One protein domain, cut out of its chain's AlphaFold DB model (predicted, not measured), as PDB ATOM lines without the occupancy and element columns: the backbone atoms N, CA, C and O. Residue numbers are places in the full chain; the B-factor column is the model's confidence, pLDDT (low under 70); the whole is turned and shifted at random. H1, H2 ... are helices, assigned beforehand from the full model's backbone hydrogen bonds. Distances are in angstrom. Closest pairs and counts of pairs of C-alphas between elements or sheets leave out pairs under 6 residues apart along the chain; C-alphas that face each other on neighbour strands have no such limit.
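Overview. This is residues 2 to 112 of the 338 residues of an uncharacterized protein of Halococcus thailandensis JCM 13552 (UniProt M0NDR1). A long helix, H1, meets the short helix H6 by its first turns, the two in a staggered, nearly parallel line, and H4 and H5 pack crosswise on H6 to make a cluster at that end. H2 folds back beside the far end of H1, residues 29 to 35 stick out there, and a long loop returns from H2 to the small helix H3, near H1. The printed part has 111 residues with six named helices, H1 to H6 in chain order, and no named strand; the class is all helix. It is compact, with a radius of gyration of the C-alphas of 14.6 A and spans of 42 by 32 by 27 A.

Along the chain. H1, residues 2 to 20, is 26.5 A long and begins at C-alpha 2 (241.209, 243.702, 219.936). H2 is residues 25 to 31, 9.7 A; H3 is residues 57 to 61, 8.2 A. H4, residues 69 to 81, is 18.1 A long; H5, residues 87 to 94, is 10.4 A. H6, residues 98 to 107, is 14.2 A long and ends at C-alpha 107 (256.325, 241.746, 216.120).

Arrangement. H1 touches the hub, H6, with residues 4 to 8 alone, at a shallow tilt of 7 degrees, opposite ways; the closest C-alphas, of Ala 4 and Pro 98, are 5.0 A apart. H5 touches H6 about perpendicular, at 76 degrees, with the closest C-alphas, of Ser 91 and Pro 98, 5.4 A apart. H4 touches H6 with residues 76 to 80 alone, about perpendicular at 82 degrees; the closest C-alphas, of Arg 76 and Ile 104, are 6.5 A apart. The helix packing is only just mostly crossed, with 1 of these 3 pairs at a shallow tilt. H2 and H3 are each close to H1 but not clearly touching: the closest C-alphas are Phe 18 and Gln 28, 7.5 A, and Leu 9 and Phe 58, 7.7 A. Every O i to N i+4 pair is within hydrogen-bond range in H2, H4, H5 and H6; H1 has 14 of 15, and H3 has 0 of 1 but 2 of 2 O i to N i+3 pairs.

Size, cuts and confidence. The two C-alphas farthest apart, of Arg 22 and Asp 109, are 43.2 A apart. The link from H2 to H3 is long, 25 residues; its residues 44 to 45 pair in parallel with residues 64 to 65. The printed part has no cut, and no printed residue is under pLDDT 70.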
ATOM      1  N   ARG A   2     242.634 243.824 219.534       83.75
ATOM      2  CA  ARG A   2     241.209 243.702 219.936       83.75
ATOM      3  C   ARG A   2     240.859 242.476 220.800       83.75
ATOM      4  O   ARG A   2     240.073 242.573 221.727       83.75
ATOM      5  N   GLN A   3     241.455 241.313 220.533       86.31
ATOM      6  CA  GLN A   3     241.236 240.128 221.375       86.31
ATOM      7  C   GLN A   3     241.790 240.298 222.798       86.31
ATOM      8  O   GLN A   3     241.176 239.823 223.748       86.31
ATOM      9  N   ALA A   4     242.932 240.973 222.949       90.56
ATOM     10  CA  ALA A   4     243.482 241.294 224.260       90.56
ATOM     11  C   ALA A   4     242.577 242.285 225.001       90.56
ATOM     12  O   ALA A   4     242.310 242.086 226.180       90.56
ATOM     13  N   ASP A   5     242.038 243.282 224.291       91.50
ATOM     14  CA  ASP A   5     241.056 244.227 224.837       91.50
ATOM     15  C   ASP A   5     239.827 243.504 225.402       91.50
ATOM     16  O   ASP A   5     239.438 243.763 226.536       91.50
ATOM     17  N   ILE A   6     239.256 242.545 224.662       91.50
ATOM     18  CA  ILE A   6     238.125 241.730 225.141       91.50
ATOM     19  C   ILE A   6     238.498 240.990 226.432       91.50
ATOM     20  O   ILE A   6     237.727 240.982 227.389       91.50
ATOM     21  N   GLN A   7     239.686 240.386 226.494       93.00
ATOM     22  CA  GLN A   7     240.121 239.658 227.687       93.00
ATOM     23  C   GLN A   7     240.338 240.571 228.903       93.00
ATOM     24  O   GLN A   7     240.036 240.163 230.023       93.00
ATOM     25  N   ILE A   8     240.823 241.795 228.687       93.38
ATOM     26  CA  ILE A   8     240.967 242.820 229.731       93.38
ATOM     27  C   ILE A   8     239.588 243.303 230.195       93.38
ATOM     28  O   ILE A   8     239.340 243.387 231.395       93.38
ATOM     29  N   LEU A   9     238.667 243.558 229.261       93.69
ATOM     30  CA  LEU A   9     237.299 243.986 229.559       93.69
ATOM     31  C   LEU A   9     236.540 242.963 230.405       93.69
ATOM     32  O   LEU A   9     235.817 243.364 231.310       93.69
ATOM     33  N   HIS A  10     236.727 241.662 230.165       92.12
ATOM     34  CA  HIS A  10     236.171 240.623 231.041       92.12
ATOM     35  C   HIS A  10     236.628 240.814 232.496       92.12
ATOM     36  O   HIS A  10     235.805 240.809 233.404       92.12
ATOM     37  N   GLY A  11     237.926 241.048 232.706       92.00
ATOM     38  CA  GLY A  11     238.483 241.295 234.033       92.00
ATOM     39  C   GLY A  11     237.954 242.570 234.694       92.00
ATOM     40  O   GLY A  11     237.676 242.576 235.891       92.00
ATOM     41  N   LEU A  12     237.755 243.629 233.907       93.44
ATOM     42  CA  LEU A  12     237.160 244.877 234.386       93.44
ATOM     43  C   LEU A  12     235.688 244.699 234.777       93.44
ATOM     44  O   LEU A  12     235.243 245.247 235.783       93.44
ATOM     45  N   ILE A  13     234.929 243.923 233.999       93.81
ATOM     46  CA  ILE A  13     233.536 243.592 234.318       93.81
ATOM     47  C   ILE A  13     233.467 242.853 235.656       93.81
ATOM     48  O   ILE A  13     232.628 243.208 236.482       93.81
ATOM     49  N   ASP A  14     234.360 241.891 235.904       93.19
ATOM     50  CA  ASP A  14     234.416 241.195 237.194       93.19
ATOM     51  C   ASP A  14     234.624 242.179 238.358       93.19
ATOM     52  O   ASP A  14     233.900 242.122 239.353       93.19
ATOM     53  N   GLU A  15     235.568 243.120 238.231       92.00
ATOM     54  CA  GLU A  15     235.833 244.124 239.272       92.00
ATOM     55  C   GLU A  15     234.626 245.036 239.525       92.00
ATOM     56  O   GLU A  15     234.279 245.300 240.682       92.00
ATOM     57  N   LEU A  16     233.938 245.461 238.462       93.81
ATOM     58  CA  LEU A  16     232.713 246.257 238.564       93.81
ATOM     59  C   LEU A  16     231.589 245.482 239.262       93.81
ATOM     60  O   LEU A  16     230.920 246.028 240.140       93.81
ATOM     61  N   VAL A  17     231.404 244.207 238.914       94.69
ATOM     62  CA  VAL A  17     230.403 243.332 239.540       94.69
ATOM     63  C   VAL A  17     230.730 243.122 241.018       94.69
ATOM     64  O   VAL A  17     229.861 243.288 241.876       94.69
ATOM     65  N   PHE A  18     231.978 242.805 241.365       94.88
ATOM     66  CA  PHE A  18     232.359 242.619 242.764       94.88
ATOM     67  C   PHE A  18     232.180 243.885 243.597       94.88
ATOM     68  O   PHE A  18     231.736 243.794 244.747       94.88
ATOM     69  N   ALA A  19     232.478 245.053 243.027       94.44
ATOM     70  CA  ALA A  19     232.264 246.334 243.683       94.44
ATOM     71  C   ALA A  19     230.769 246.618 243.917       94.44
ATOM     72  O   ALA A  19     230.388 246.953 245.044       94.44
ATOM     73  N   ASP A  20     229.921 246.436 242.898       97.38
ATOM     74  CA  ASP A  20     228.474 246.696 242.976       97.38
ATOM     75  C   ASP A  20     227.791 245.814 244.032       97.38
ATOM     76  O   ASP A  20     227.072 246.300 244.912       97.38
ATOM     77  N   PHE A  21     228.121 244.520 244.039       96.88
ATOM     78  CA  PHE A  21     227.578 243.554 244.997       96.88
ATOM     79  C   PHE A  21     228.336 243.499 246.332       96.88
ATOM     80  O   PHE A  21     227.956 242.732 247.220       96.88
ATOM     81  N   ARG A  22     229.379 244.324 246.511       95.88
ATOM     82  CA  ARG A  22     230.223 244.388 247.722       95.88
ATOM     83  C   ARG A  22     230.785 243.022 248.129       95.88
ATOM     84  O   ARG A  22     230.800 242.666 249.310       95.88
ATOM     85  N   ILE A  23     231.230 242.251 247.144       95.88
ATOM     86  CA  ILE A  23     231.816 240.928 247.354       95.88
ATOM     87  C   ILE A  23     233.171 241.092 248.049       95.88
ATOM     88  O   ILE A  23     234.045 241.804 247.556       95.88
ATOM     89  N   SER A  24     233.351 240.443 249.204       95.44
ATOM     90  CA  SER A  24     234.600 240.526 249.972       95.44
ATOM     91  C   SER A  24     235.772 239.890 249.224       95.44
ATOM     92  O   SER A  24     235.577 238.931 248.484       95.44
ATOM     93  N   GLU A  25     236.996 240.358 249.472       92.88
ATOM     94  CA  GLU A  25     238.220 239.805 248.867       92.88
ATOM     95  C   GLU A  25     238.366 238.292 249.113       92.88
ATOM     96  O   GLU A  25     238.692 237.539 248.204       92.88
ATOM     97  N   GLU A  26     238.019 237.818 250.316       95.38
ATOM     98  CA  GLU A  26     237.972 236.383 250.632       95.38
ATOM     99  C   GLU A  26     237.009 235.622 249.709       95.38
ATOM    100  O   GLU A  26     237.327 234.539 249.221       95.38
ATOM    101  N   THR A  27     235.835 236.196 249.435       94.19
ATOM    102  CA  THR A  27     234.848 235.585 248.538       94.19
ATOM    103  C   THR A  27     235.310 235.652 247.086       94.19
ATOM    104  O   THR A  27     235.140 234.676 246.365       94.19
ATOM    105  N   GLN A  28     235.933 236.754 246.659       93.00
ATOM    106  CA  GLN A  28     236.516 236.875 245.320       93.00
ATOM    107  C   GLN A  28     237.608 235.825 245.089       93.00
ATOM    108  O   GLN A  28     237.604 235.158 244.060       93.00
ATOM    109  N   ASN A  29     238.502 235.622 246.063       91.50
ATOM    110  CA  ASN A  29     239.550 234.605 245.976       91.50
ATOM    111  C   ASN A  29     238.953 233.203 245.827       91.50
ATOM    112  O   ASN A  29     239.381 232.460 244.955       91.50
ATOM    113  N   ARG A  30     237.906 232.883 246.599       92.88
ATOM    114  CA  ARG A  30     237.165 231.618 246.461       92.88
ATOM    115  C   ARG A  30     236.473 231.472 245.106       92.88
ATOM    116  O   ARG A  30     236.382 230.368 244.595       92.88
ATOM    117  N   ILE A  31     235.970 232.558 244.520       91.88
ATOM    118  CA  ILE A  31     235.362 232.536 243.181       91.88
ATOM    119  C   ILE A  31     236.414 232.180 242.120       91.88
ATOM    120  O   ILE A  31     236.159 231.340 241.262       91.88
ATOM    121  N   TYR A  32     237.606 232.773 242.199       91.00
ATOM    122  CA  TYR A  32     238.702 232.490 241.268       91.00
ATOM    123  C   TYR A  32     239.417 231.150 241.513       91.00
ATOM    124  O   TYR A  32     240.283 230.789 240.724       91.00
ATOM    125  N   GLU A  33     239.051 230.379 242.543       91.19
ATOM    126  CA  GLU A  33     239.467 228.968 242.638       91.19
ATOM    127  C   GLU A  33     238.830 228.119 241.523       91.19
ATOM    128  O   GLU A  33     239.447 227.162 241.057       91.19
ATOM    129  N   ASP A  34     237.629 228.500 241.069       89.81
ATOM    130  CA  ASP A  34     236.841 227.767 240.069       89.81
ATOM    131  C   ASP A  34     236.684 228.523 238.730       89.81
ATOM    132  O   ASP A  34     236.159 227.965 237.761       89.81
ATOM    133  N   LEU A  35     237.113 229.789 238.655       89.25
ATOM    134  CA  LEU A  35     237.034 230.627 237.451       89.25
ATOM    135  C   LEU A  35     238.418 230.912 236.843       89.25
ATOM    136  O   LEU A  35     239.408 230.936 237.571       89.25
ATOM    137  N   PRO A  36     238.496 231.194 235.524       90.31
ATOM    138  CA  PRO A  36     239.723 231.684 234.899       90.31
ATOM    139  C   PRO A  36     240.256 232.943 235.585       90.31
ATOM    140  O   PRO A  36     239.483 233.769 236.077       90.31
ATOM    141  N   GLU A  37     241.575 233.121 235.563       92.00
ATOM    142  CA  GLU A  37     242.208 234.254 236.231       92.00
ATOM    143  C   GLU A  37     241.816 235.596 235.587       92.00
ATOM    144  O   GLU A  37     241.596 235.725 234.370       92.00
ATOM    145  N   ASN A  38     241.767 236.629 236.429       93.06
ATOM    146  CA  ASN A  38     241.494 237.991 235.999       93.06
ATOM    147  C   ASN A  38     242.742 238.618 235.358       93.06
ATOM    148  O   ASN A  38     243.651 239.083 236.051       93.06
ATOM    149  N   LEU A  39     242.759 238.663 234.023       94.50
ATOM    150  CA  LEU A  39     243.913 239.147 233.260       94.50
ATOM    151  C   LEU A  39     244.140 240.662 233.365       94.50
ATOM    152  O   LEU A  39     245.229 241.114 233.019       94.50
ATOM    153  N   LEU A  40     243.163 241.445 233.848       93.88
ATOM    154  CA  LEU A  40     243.342 242.883 234.099       93.88
ATOM    155  C   LEU A  40     244.470 243.131 235.109       93.88
ATOM    156  O   LEU A  40     245.169 244.134 235.024       93.88
ATOM    157  N   ARG A  41     244.687 242.188 236.033       91.81
ATOM    158  CA  ARG A  41     245.717 242.284 237.075       91.81
ATOM    159  C   ARG A  41     247.136 242.107 236.538       91.81
ATOM    160  O   ARG A  41     248.088 242.436 237.244       91.81
ATOM    161  N   TYR A  42     247.297 241.573 235.326       95.81
ATOM    162  CA  TYR A  42     248.616 241.320 234.762       95.81
ATOM    163  C   TYR A  42     249.199 242.553 234.088       95.81
ATOM    164  O   TYR A  42     248.532 243.168 233.253       95.81
ATOM    165  N   PRO A  43     250.453 242.916 234.422       95.56
ATOM    166  CA  PRO A  43     251.029 244.147 233.942       95.56
ATOM    167  C   PRO A  43     251.359 244.051 232.460       95.56
ATOM    168  O   PRO A  43     251.810 243.022 231.948       95.56
ATOM    169  N   HIS A  44     251.150 245.157 231.762       95.00
ATOM    170  CA  HIS A  44     251.692 245.368 230.436       95.00
ATOM    171  C   HIS A  44     253.130 245.866 230.524       95.00
ATOM    172  O   HIS A  44     253.451 246.738 231.331       95.00
ATOM    173  N   ILE A  45     253.989 245.339 229.657       95.06
ATOM    174  CA  ILE A  45     255.401 245.700 229.626       95.06
ATOM    175  C   ILE A  45     255.601 246.928 228.731       95.06
ATOM    176  O   ILE A  45     255.518 246.844 227.501       95.06
ATOM    177  N   SER A  46     255.853 248.084 229.342       91.25
ATOM    178  CA  SER A  46     255.889 249.380 228.646       91.25
ATOM    179  C   SER A  46     257.047 249.507 227.654       91.25
ATOM    180  O   SER A  46     256.900 250.172 226.630       91.25
ATOM    181  N   ASN A  47     258.174 248.825 227.884       91.25
ATOM    182  CA  ASN A  47     259.299 248.800 226.945       91.25
ATOM    183  C   ASN A  47     259.119 247.832 225.756       91.25
ATOM    184  O   ASN A  47     259.914 247.873 224.822       91.25
ATOM    185  N   VAL A  48     258.043 247.030 225.708       88.44
ATOM    186  CA  VAL A  48     257.641 246.287 224.488       88.44
ATOM    187  C   VAL A  48     256.848 247.181 223.533       88.44
ATOM    188  O   VAL A  48     256.999 247.102 222.312       88.44
ATOM    189  N   SER A  49     255.951 247.993 224.090       88.12
ATOM    190  CA  SER A  49     255.143 248.984 223.373       88.12
ATOM    191  C   SER A  49     254.431 249.889 224.367       88.12
ATOM    192  O   SER A  49     254.167 249.483 225.497       88.12
ATOM    193  N   ASN A  50     254.025 251.075 223.926       83.81
ATOM    194  CA  ASN A  50     253.067 251.866 224.688       83.81
ATOM    195  C   ASN A  50     251.650 251.338 224.441       83.81
ATOM    196  O   ASN A  50     251.285 251.042 223.302       83.81
ATOM    197  N   ILE A  51     250.851 251.247 225.503       79.44
ATOM    198  CA  ILE A  51     249.410 251.045 225.367       79.44
ATOM    199  C   ILE A  51     248.812 252.339 224.821       79.44
ATOM    200  O   ILE A  51     248.926 253.393 225.447       79.44
ATOM    201  N   ASP A  52     248.157 252.258 223.666       79.75
ATOM    202  CA  ASP A  52     247.391 253.383 223.148       79.75
ATOM    203  C   ASP A  52     246.060 253.501 223.897       79.75
ATOM    204  O   ASP A  52     245.131 252.720 223.690       79.75
ATOM    205  N   VAL A  53     245.972 254.488 224.780       80.44
ATOM    206  CA  VAL A  53     244.777 254.774 225.583       80.44
ATOM    207  C   VAL A  53     243.818 255.747 224.896       80.44
ATOM    208  O   VAL A  53     242.727 255.985 225.409       80.44
ATOM    209  N   SER A  54     244.207 256.321 223.750       75.81
ATOM    210  CA  SER A  54     243.363 257.263 223.005       75.81
ATOM    211  C   SER A  54     242.169 256.569 222.356       75.81
ATOM    212  O   SER A  54     241.089 257.149 222.266       75.81
ATOM    213  N   GLU A  55     242.354 255.309 221.963       73.00
ATOM    214  CA  GLU A  55     241.323 254.499 221.330       73.00
ATOM    215  C   GLU A  55     240.279 253.998 222.341       73.00
ATOM    216  O   GLU A  55     239.082 254.041 222.068       73.00
ATOM    217  N   HIS A  56     240.726 253.541 223.520       80.75
ATOM    218  CA  HIS A  56     239.855 252.995 224.565       80.75
ATOM    219  C   HIS A  56     240.319 253.392 225.964       80.75
ATOM    220  O   HIS A  56     241.385 252.977 226.416       80.75
ATOM    221  N   GLY A  57     239.469 254.116 226.697       83.56
ATOM    222  CA  GLY A  57     239.808 254.633 228.027       83.56
ATOM    223  C   GLY A  57     240.084 253.557 229.084       83.56
ATOM    224  O   GLY A  57     240.921 253.786 229.956       83.56
ATOM    225  N   PHE A  58     239.455 252.377 228.982       87.00
ATOM    226  CA  PHE A  58     239.652 251.275 229.939       87.00
ATOM    227  C   PHE A  58     241.091 250.744 229.947       87.00
ATOM    228  O   PHE A  58     241.522 250.133 230.918       87.00
ATOM    229  N   ARG A  59     241.856 250.985 228.876       88.06
ATOM    230  CA  ARG A  59     243.258 250.576 228.788       88.06
ATOM    231  C   ARG A  59     244.145 251.264 229.839       88.06
ATOM    232  O   ARG A  59     245.210 250.742 230.141       88.06
ATOM    233  N   ASN A  60     243.698 252.384 230.424       87.94
ATOM    234  CA  ASN A  60     244.375 253.034 231.553       87.94
ATOM    235  C   ASN A  60     244.318 252.218 232.855       87.94
ATOM    236  O   ASN A  60     245.139 252.446 233.737       87.94
ATOM    237  N   GLU A  61     243.368 251.288 232.979       89.44
ATOM    238  CA  GLU A  61     243.219 250.440 234.170       89.44
ATOM    239  C   GLU A  61     244.235 249.285 234.186       89.44
ATOM    240  O   GLU A  61     244.406 248.612 235.199       89.44
ATOM    241  N   VAL A  62     244.930 249.039 233.067       91.38
ATOM    242  CA  VAL A  62     245.933 247.975 232.963       91.38
ATOM    243  C   VAL A  62     247.228 248.434 233.649       91.38
ATOM    244  O   VAL A  62     247.814 249.435 233.222       91.38
ATOM    245  N   PRO A  63     247.730 247.713 234.669       93.06
ATOM    246  CA  PRO A  63     248.983 248.064 235.323       93.06
ATOM    247  C   PRO A  63     250.144 247.980 234.329       93.06
ATOM    248  O   PRO A  63     250.144 247.147 233.426       93.06
ATOM    249  N   THR A  64     251.155 248.832 234.483       94.00
ATOM    250  CA  THR A  64     252.325 248.859 233.594       94.00
ATOM    251  C   THR A  64     253.617 248.670 234.373       94.00
ATOM    252  O   THR A  64     253.744 249.098 235.522       94.00
ATOM    253  N   VAL A  65     254.583 247.996 233.751       95.19
ATOM    254  CA  VAL A  65     255.899 247.726 234.333       95.19
ATOM    255  C   VAL A  65     256.983 247.841 233.264       95.19
ATOM    256  O   VAL A  65     256.756 247.495 232.106       95.19
ATOM    257  N   GLU A  66     258.165 248.310 233.656       93.75
ATOM    258  CA  GLU A  66     259.383 248.179 232.853       93.75
ATOM    259  C   GLU A  66     260.154 246.938 233.302       93.75
ATOM    260  O   GLU A  66     260.264 246.668 234.498       93.75
ATOM    261  N   MET A  67     260.701 246.195 232.344       92.56
ATOM    262  CA  MET A  67     261.496 244.992 232.609       92.56
ATOM    263  C   MET A  67     262.895 245.120 232.018       92.56
ATOM    264  O   MET A  67     263.111 245.901 231.092       92.56
ATOM    265  N   SER A  68     263.861 244.363 232.535       94.94
ATOM    266  CA  SER A  68     265.189 244.325 231.919       94.94
ATOM    267  C   SER A  68     265.149 243.636 230.548       94.94
ATOM    268  O   SER A  68     264.286 242.799 230.290       94.94
ATOM    269  N   GLU A  69     266.105 243.959 229.671       93.31
ATOM    270  CA  GLU A  69     266.217 243.316 228.349       93.31
ATOM    271  C   GLU A  69     266.372 241.789 228.460       93.31
ATOM    272  O   GLU A  69     265.776 241.051 227.686       93.31
ATOM    273  N   GLU A  70     267.096 241.296 229.472       94.56
ATOM    274  CA  GLU A  70     267.273 239.854 229.697       94.56
ATOM    275  C   GLU A  70     265.944 239.152 230.029       94.56
ATOM    276  O   GLU A  70     265.649 238.074 229.506       94.56
ATOM    277  N   GLU A  71     265.107 239.768 230.867       93.56
ATOM    278  CA  GLU A  71     263.781 239.232 231.185       93.56
ATOM    279  C   GLU A  71     262.833 239.324 229.983       93.56
ATOM    280  O   GLU A  71     262.047 238.404 229.741       93.56
ATOM    281  N   LEU A  72     262.918 240.403 229.204       92.75
ATOM    282  CA  LEU A  72     262.139 240.565 227.980       92.75
ATOM    283  C   LEU A  72     262.469 239.504 226.938       92.75
ATOM    284  O   LEU A  72     261.553 238.896 226.382       92.75
ATOM    285  N   ASP A  73     263.752 239.252 226.697       93.44
ATOM    286  CA  ASP A  73     264.205 238.213 225.777       93.44
ATOM    287  C   ASP A  73     263.702 236.835 226.223       93.44
ATOM    288  O   ASP A  73     263.247 236.030 225.401       93.44
ATOM    289  N   HIS A  74     263.688 236.582 227.536       94.62
ATOM    290  CA  HIS A  74     263.108 235.364 228.090       94.62
ATOM    291  C   HIS A  74     261.605 235.245 227.791       94.62
ATOM    292  O   HIS A  74     261.146 234.194 227.330       94.62
ATOM    293  N   ILE A  75     260.833 236.313 228.008       94.44
ATOM    294  CA  ILE A  75     259.388 236.342 227.730       94.44
ATOM    295  C   ILE A  75     259.121 236.154 226.234       94.44
ATOM    296  O   ILE A  75     258.288 235.323 225.866       94.44
ATOM    297  N   ARG A  76     259.846 236.867 225.363       94.81
ATOM    298  CA  ARG A  76     259.737 236.727 223.901       94.81
ATOM    299  C   ARG A  76     259.974 235.286 223.473       94.81
ATOM    300  O   ARG A  76     259.134 234.708 222.786       94.81
ATOM    301  N   SER A  77     261.061 234.681 223.949       94.88
ATOM    302  CA  SER A  77     261.381 233.278 223.677       94.88
ATOM    303  C   SER A  77     260.238 232.346 224.094       94.88
ATOM    304  O   SER A  77     259.820 231.510 223.293       94.88
ATOM    305  N   LYS A  78     259.657 232.528 225.287       96.00
ATOM    306  CA  LYS A  78     258.529 231.707 225.762       96.00
ATOM    307  C   LYS A  78     257.266 231.869 224.919       96.00
ATOM    308  O   LYS A  78     256.595 230.872 224.651       96.00
ATOM    309  N   VAL A  79     256.952 233.089 224.488       94.12
ATOM    310  CA  VAL A  79     255.796 233.369 223.619       94.12
ATOM    311  C   VAL A  79     255.970 232.727 222.241       94.12
ATOM    312  O   VAL A  79     255.019 232.146 221.716       94.12
ATOM    313  N   ILE A  80     257.176 232.793 221.671       91.50
ATOM    314  CA  ILE A  80     257.492 232.200 220.364       91.50
ATOM    315  C   ILE A  80     257.462 230.667 220.438       91.50
ATOM    316  O   ILE A  80     256.838 230.028 219.592       91.50
ATOM    317  N   GLU A  81     258.076 230.067 221.466       93.62
ATOM    318  CA  GLU A  81     258.080 228.610 221.691       93.62
ATOM    319  C   GLU A  81     256.666 228.021 221.795       93.62
ATOM    320  O   GLU A  81     256.445 226.855 221.463       93.62
ATOM    321  N   ARG A  82     255.707 228.823 222.266       92.75
ATOM    322  CA  ARG A  82     254.317 228.432 222.526       92.75
ATOM    323  C   ARG A  82     253.339 229.204 221.643       92.75
ATOM    324  O   ARG A  82     252.229 229.541 222.052       92.75
ATOM    325  N   SER A  83     253.746 229.489 220.412       86.38
ATOM    326  CA  SER A  83     253.007 230.336 219.477       86.38
ATOM    327  C   SER A  83     251.591 229.841 219.132       86.38
ATOM    328  O   SER A  83     250.741 230.651 218.759       86.38
ATOM    329  N   SER A  84     251.300 228.552 219.301       87.69
ATOM    330  CA  SER A  84     249.961 227.981 219.105       87.69
ATOM    331  C   SER A  84     249.005 228.187 220.286       87.69
ATOM    332  O   SER A  84     247.799 228.027 220.113       87.69
ATOM    333  N   GLN A  85     249.505 228.535 221.477       91.56
ATOM    334  CA  GLN A  85     248.663 228.773 222.650       91.56
ATOM    335  C   GLN A  85     247.890 230.092 222.536       91.56
ATOM    336  O   GLN A  85     248.300 231.029 221.837       91.56
ATOM    337  N   SER A  86     246.755 230.171 223.235       91.62
ATOM    338  CA  SER A  86     245.929 231.372 223.218       91.62
ATOM    339  C   SER A  86     246.607 232.525 223.965       91.62
ATOM    340  O   SER A  86     247.482 232.326 224.806       91.62
ATOM    341  N   LEU A  87     246.168 233.760 223.689       93.31
ATOM    342  CA  LEU A  87     246.623 234.927 224.458       93.31
ATOM    343  C   LEU A  87     246.346 234.760 225.957       93.31
ATOM    344  O   LEU A  87     247.150 235.208 226.762       93.31
ATOM    345  N   ARG A  88     245.236 234.095 226.310       94.38
ATOM    346  CA  ARG A  88     244.860 233.863 227.704       94.38
ATOM    347  C   ARG A  88     245.841 232.911 228.373       94.38
ATOM    348  O   ARG A  88     246.404 233.287 229.388       94.38
ATOM    349  N   ASP A  89     246.082 231.745 227.778       94.81
ATOM    350  CA  ASP A  89     246.969 230.732 228.368       94.81
ATOM    351  C   ASP A  89     248.371 231.308 228.597       94.81
ATOM    352  O   ASP A  89     248.945 231.173 229.673       94.81
ATOM    353  N   LEU A  90     248.898 232.037 227.606       95.81
ATOM    354  CA  LEU A  90     250.197 232.701 227.714       95.81
ATOM    355  C   LEU A  90     250.207 233.789 228.792       95.81
ATOM    356  O   LEU A  90     251.202 233.937 229.499       95.81
ATOM    357  N   SER A  91     249.123 234.550 228.928       96.75
ATOM    358  CA  SER A  91     248.991 235.565 229.971       96.75
ATOM    359  C   SER A  91     248.912 234.973 231.372       96.75
ATOM    360  O   SER A  91     249.567 235.490 232.274       96.75
ATOM    361  N   GLU A  92     248.150 233.897 231.559       95.50
ATOM    362  CA  GLU A  92     248.017 233.196 232.841       95.50
ATOM    363  C   GLU A  92     249.331 232.507 233.237       95.50
ATOM    364  O   GLU A  92     249.741 232.593 234.396       95.50
ATOM    365  N   ASP A  93     250.046 231.911 232.280       96.00
ATOM    366  CA  ASP A  93     251.337 231.253 232.512       96.00
ATOM    367  C   ASP A  93     252.457 232.249 232.837       96.00
ATOM    368  O   ASP A  93     253.256 232.026 233.750       96.00
ATOM    369  N   LEU A  94     252.555 233.331 232.059       96.06
ATOM    370  CA  LEU A  94     253.654 234.298 232.161       96.06
ATOM    371  C   LEU A  94     253.349 235.434 233.138       96.06
ATOM    372  O   LEU A  94     254.258 236.189 233.475       96.06
ATOM    373  N   LYS A  95     252.098 235.552 233.600       96.19
ATOM    374  CA  LYS A  95     251.609 236.644 234.455       96.19
ATOM    375  C   LYS A  95     251.833 238.020 233.820       96.19
ATOM    376  O   LYS A  95     252.195 238.976 234.498       96.19
ATOM    377  N   ILE A  96     251.608 238.110 232.507       95.88
ATOM    378  CA  ILE A  96     251.790 239.318 231.687       95.88
ATOM    379  C   ILE A  96     250.503 239.633 230.925       95.88
ATOM    380  O   ILE A  96     249.784 238.733 230.485       95.88
ATOM    381  N   SER A  97     250.218 240.925 230.751       95.31
ATOM    382  CA  SER A  97     249.024 241.402 230.057       95.31
ATOM    383  C   SER A  97     248.866 240.756 228.673       95.31
ATOM    384  O   SER A  97     249.834 240.714 227.898       95.31
ATOM    385  N   PRO A  98     247.647 240.338 228.287       95.50
ATOM    386  CA  PRO A  98     247.392 239.795 226.951       95.50
ATOM    387  C   PRO A  98     247.699 240.809 225.847       95.50
ATOM    388  O   PRO A  98     247.958 240.424 224.706       95.50
ATOM    389  N   HIS A  99     247.724 242.105 226.176       93.44
ATOM    390  CA  HIS A  99     248.135 243.164 225.264       93.44
ATOM    391  C   HIS A  99     249.621 243.032 224.903       93.44
ATOM    392  O   HIS A  99     249.964 242.998 223.723       93.44
ATOM    393  N   THR A 100     250.500 242.870 225.897       94.44
ATOM    394  CA  THR A 100     251.932 242.633 225.665       94.44
ATOM    395  C   THR A 100     252.159 241.359 224.859       94.44
ATOM    396  O   THR A 100     252.895 241.391 223.873       94.44
ATOM    397  N   ILE A 101     251.488 240.258 225.218       95.50
ATOM    398  CA  ILE A 101     251.595 238.993 224.478       95.50
ATOM    399  C   ILE A 101     251.179 239.193 223.017       95.50
ATOM    400  O   ILE A 101     251.890 238.771 222.107       95.50
ATOM    401  N   ALA A 102     250.060 239.879 222.769       93.19
ATOM    402  CA  ALA A 102     249.582 240.139 221.415       93.19
ATOM    403  C   ALA A 102     250.565 240.982 220.588       93.19
ATOM    404  O   ALA A 102     250.717 240.717 219.390       93.19
ATOM    405  N   VAL A 103     251.225 241.965 221.212       92.56
ATOM    406  CA  VAL A 103     252.253 242.799 220.571       92.56
ATOM    407  C   VAL A 103     253.487 241.976 220.235       92.56
ATOM    408  O   VAL A 103     253.916 242.012 219.084       92.56
ATOM    409  N   ILE A 104     254.014 241.195 221.182       93.38
ATOM    410  CA  ILE A 104     255.156 240.300 220.931       93.38
ATOM    411  C   ILE A 104     254.817 239.368 219.772       93.38
ATOM    412  O   ILE A 104     255.547 239.321 218.787       93.38
ATOM    413  N   LYS A 105     253.662 238.695 219.820       92.69
ATOM    414  CA  LYS A 105     253.277 237.769 218.751       92.69
ATOM    415  C   LYS A 105     253.213 238.438 217.382       92.69
ATOM    416  O   LYS A 105     253.562 237.802 216.394       92.69
ATOM    417  N   SER A 106     252.760 239.692 217.337       89.88
ATOM    418  CA  SER A 106     252.682 240.481 216.109       89.88
ATOM    419  C   SER A 106     254.048 240.937 215.603       89.88
ATOM    420  O   SER A 106     254.236 240.973 214.393       89.88
ATOM    421  N   GLN A 107     254.969 241.322 216.490       91.06
ATOM    422  CA  GLN A 107     256.325 241.746 216.120       91.06
ATOM    423  C   GLN A 107     257.147 240.578 215.564       91.06
ATOM    424  O   GLN A 107     257.928 240.767 214.640       91.06
ATOM    425  N   GLU A 108     256.926 239.378 216.102       89.81
ATOM    426  CA  GLU A 108     257.653 238.155 215.744       89.81
ATOM    427  C   GLU A 108     256.952 237.326 214.643       89.81
ATOM    428  O   GLU A 108     257.355 236.197 214.386       89.81
ATOM    429  N   ASP A 109     255.857 237.833 214.052       87.62
ATOM    430  CA  ASP A 109     254.980 237.122 213.094       87.62
ATOM    431  C   ASP A 109     254.640 235.671 213.507       87.62
ATOM    432  O   ASP A 109     254.638 234.730 212.719       87.62
ATOM    433  N   SER A 110     254.350 235.474 214.795       87.81
ATOM    434  CA  SER A 110     254.178 234.141 215.399       87.81
ATOM    435  C   SER A 110     252.716 233.683 215.481       87.81
ATOM    436  O   SER A 110     252.373 232.795 216.264       87.81
ATOM    437  N   TYR A 111     251.806 234.305 214.731       87.00
ATOM    438  CA  TYR A 111     250.433 233.810 214.635       87.00
ATOM    439  C   TYR A 111     250.365 232.659 213.631       87.00
ATOM    440  O   TYR A 111     250.835 232.779 212.506       87.00
ATOM    441  N   THR A 112     249.739 231.555 214.030       88.25
ATOM    442  CA  THR A 112     249.504 230.399 213.153       88.25
ATOM    443  C   THR A 112     248.625 230.773 211.954       88.25
ATOM    444  O   THR A 112     247.704 231.578 212.117       88.25
TER     445      THR A 112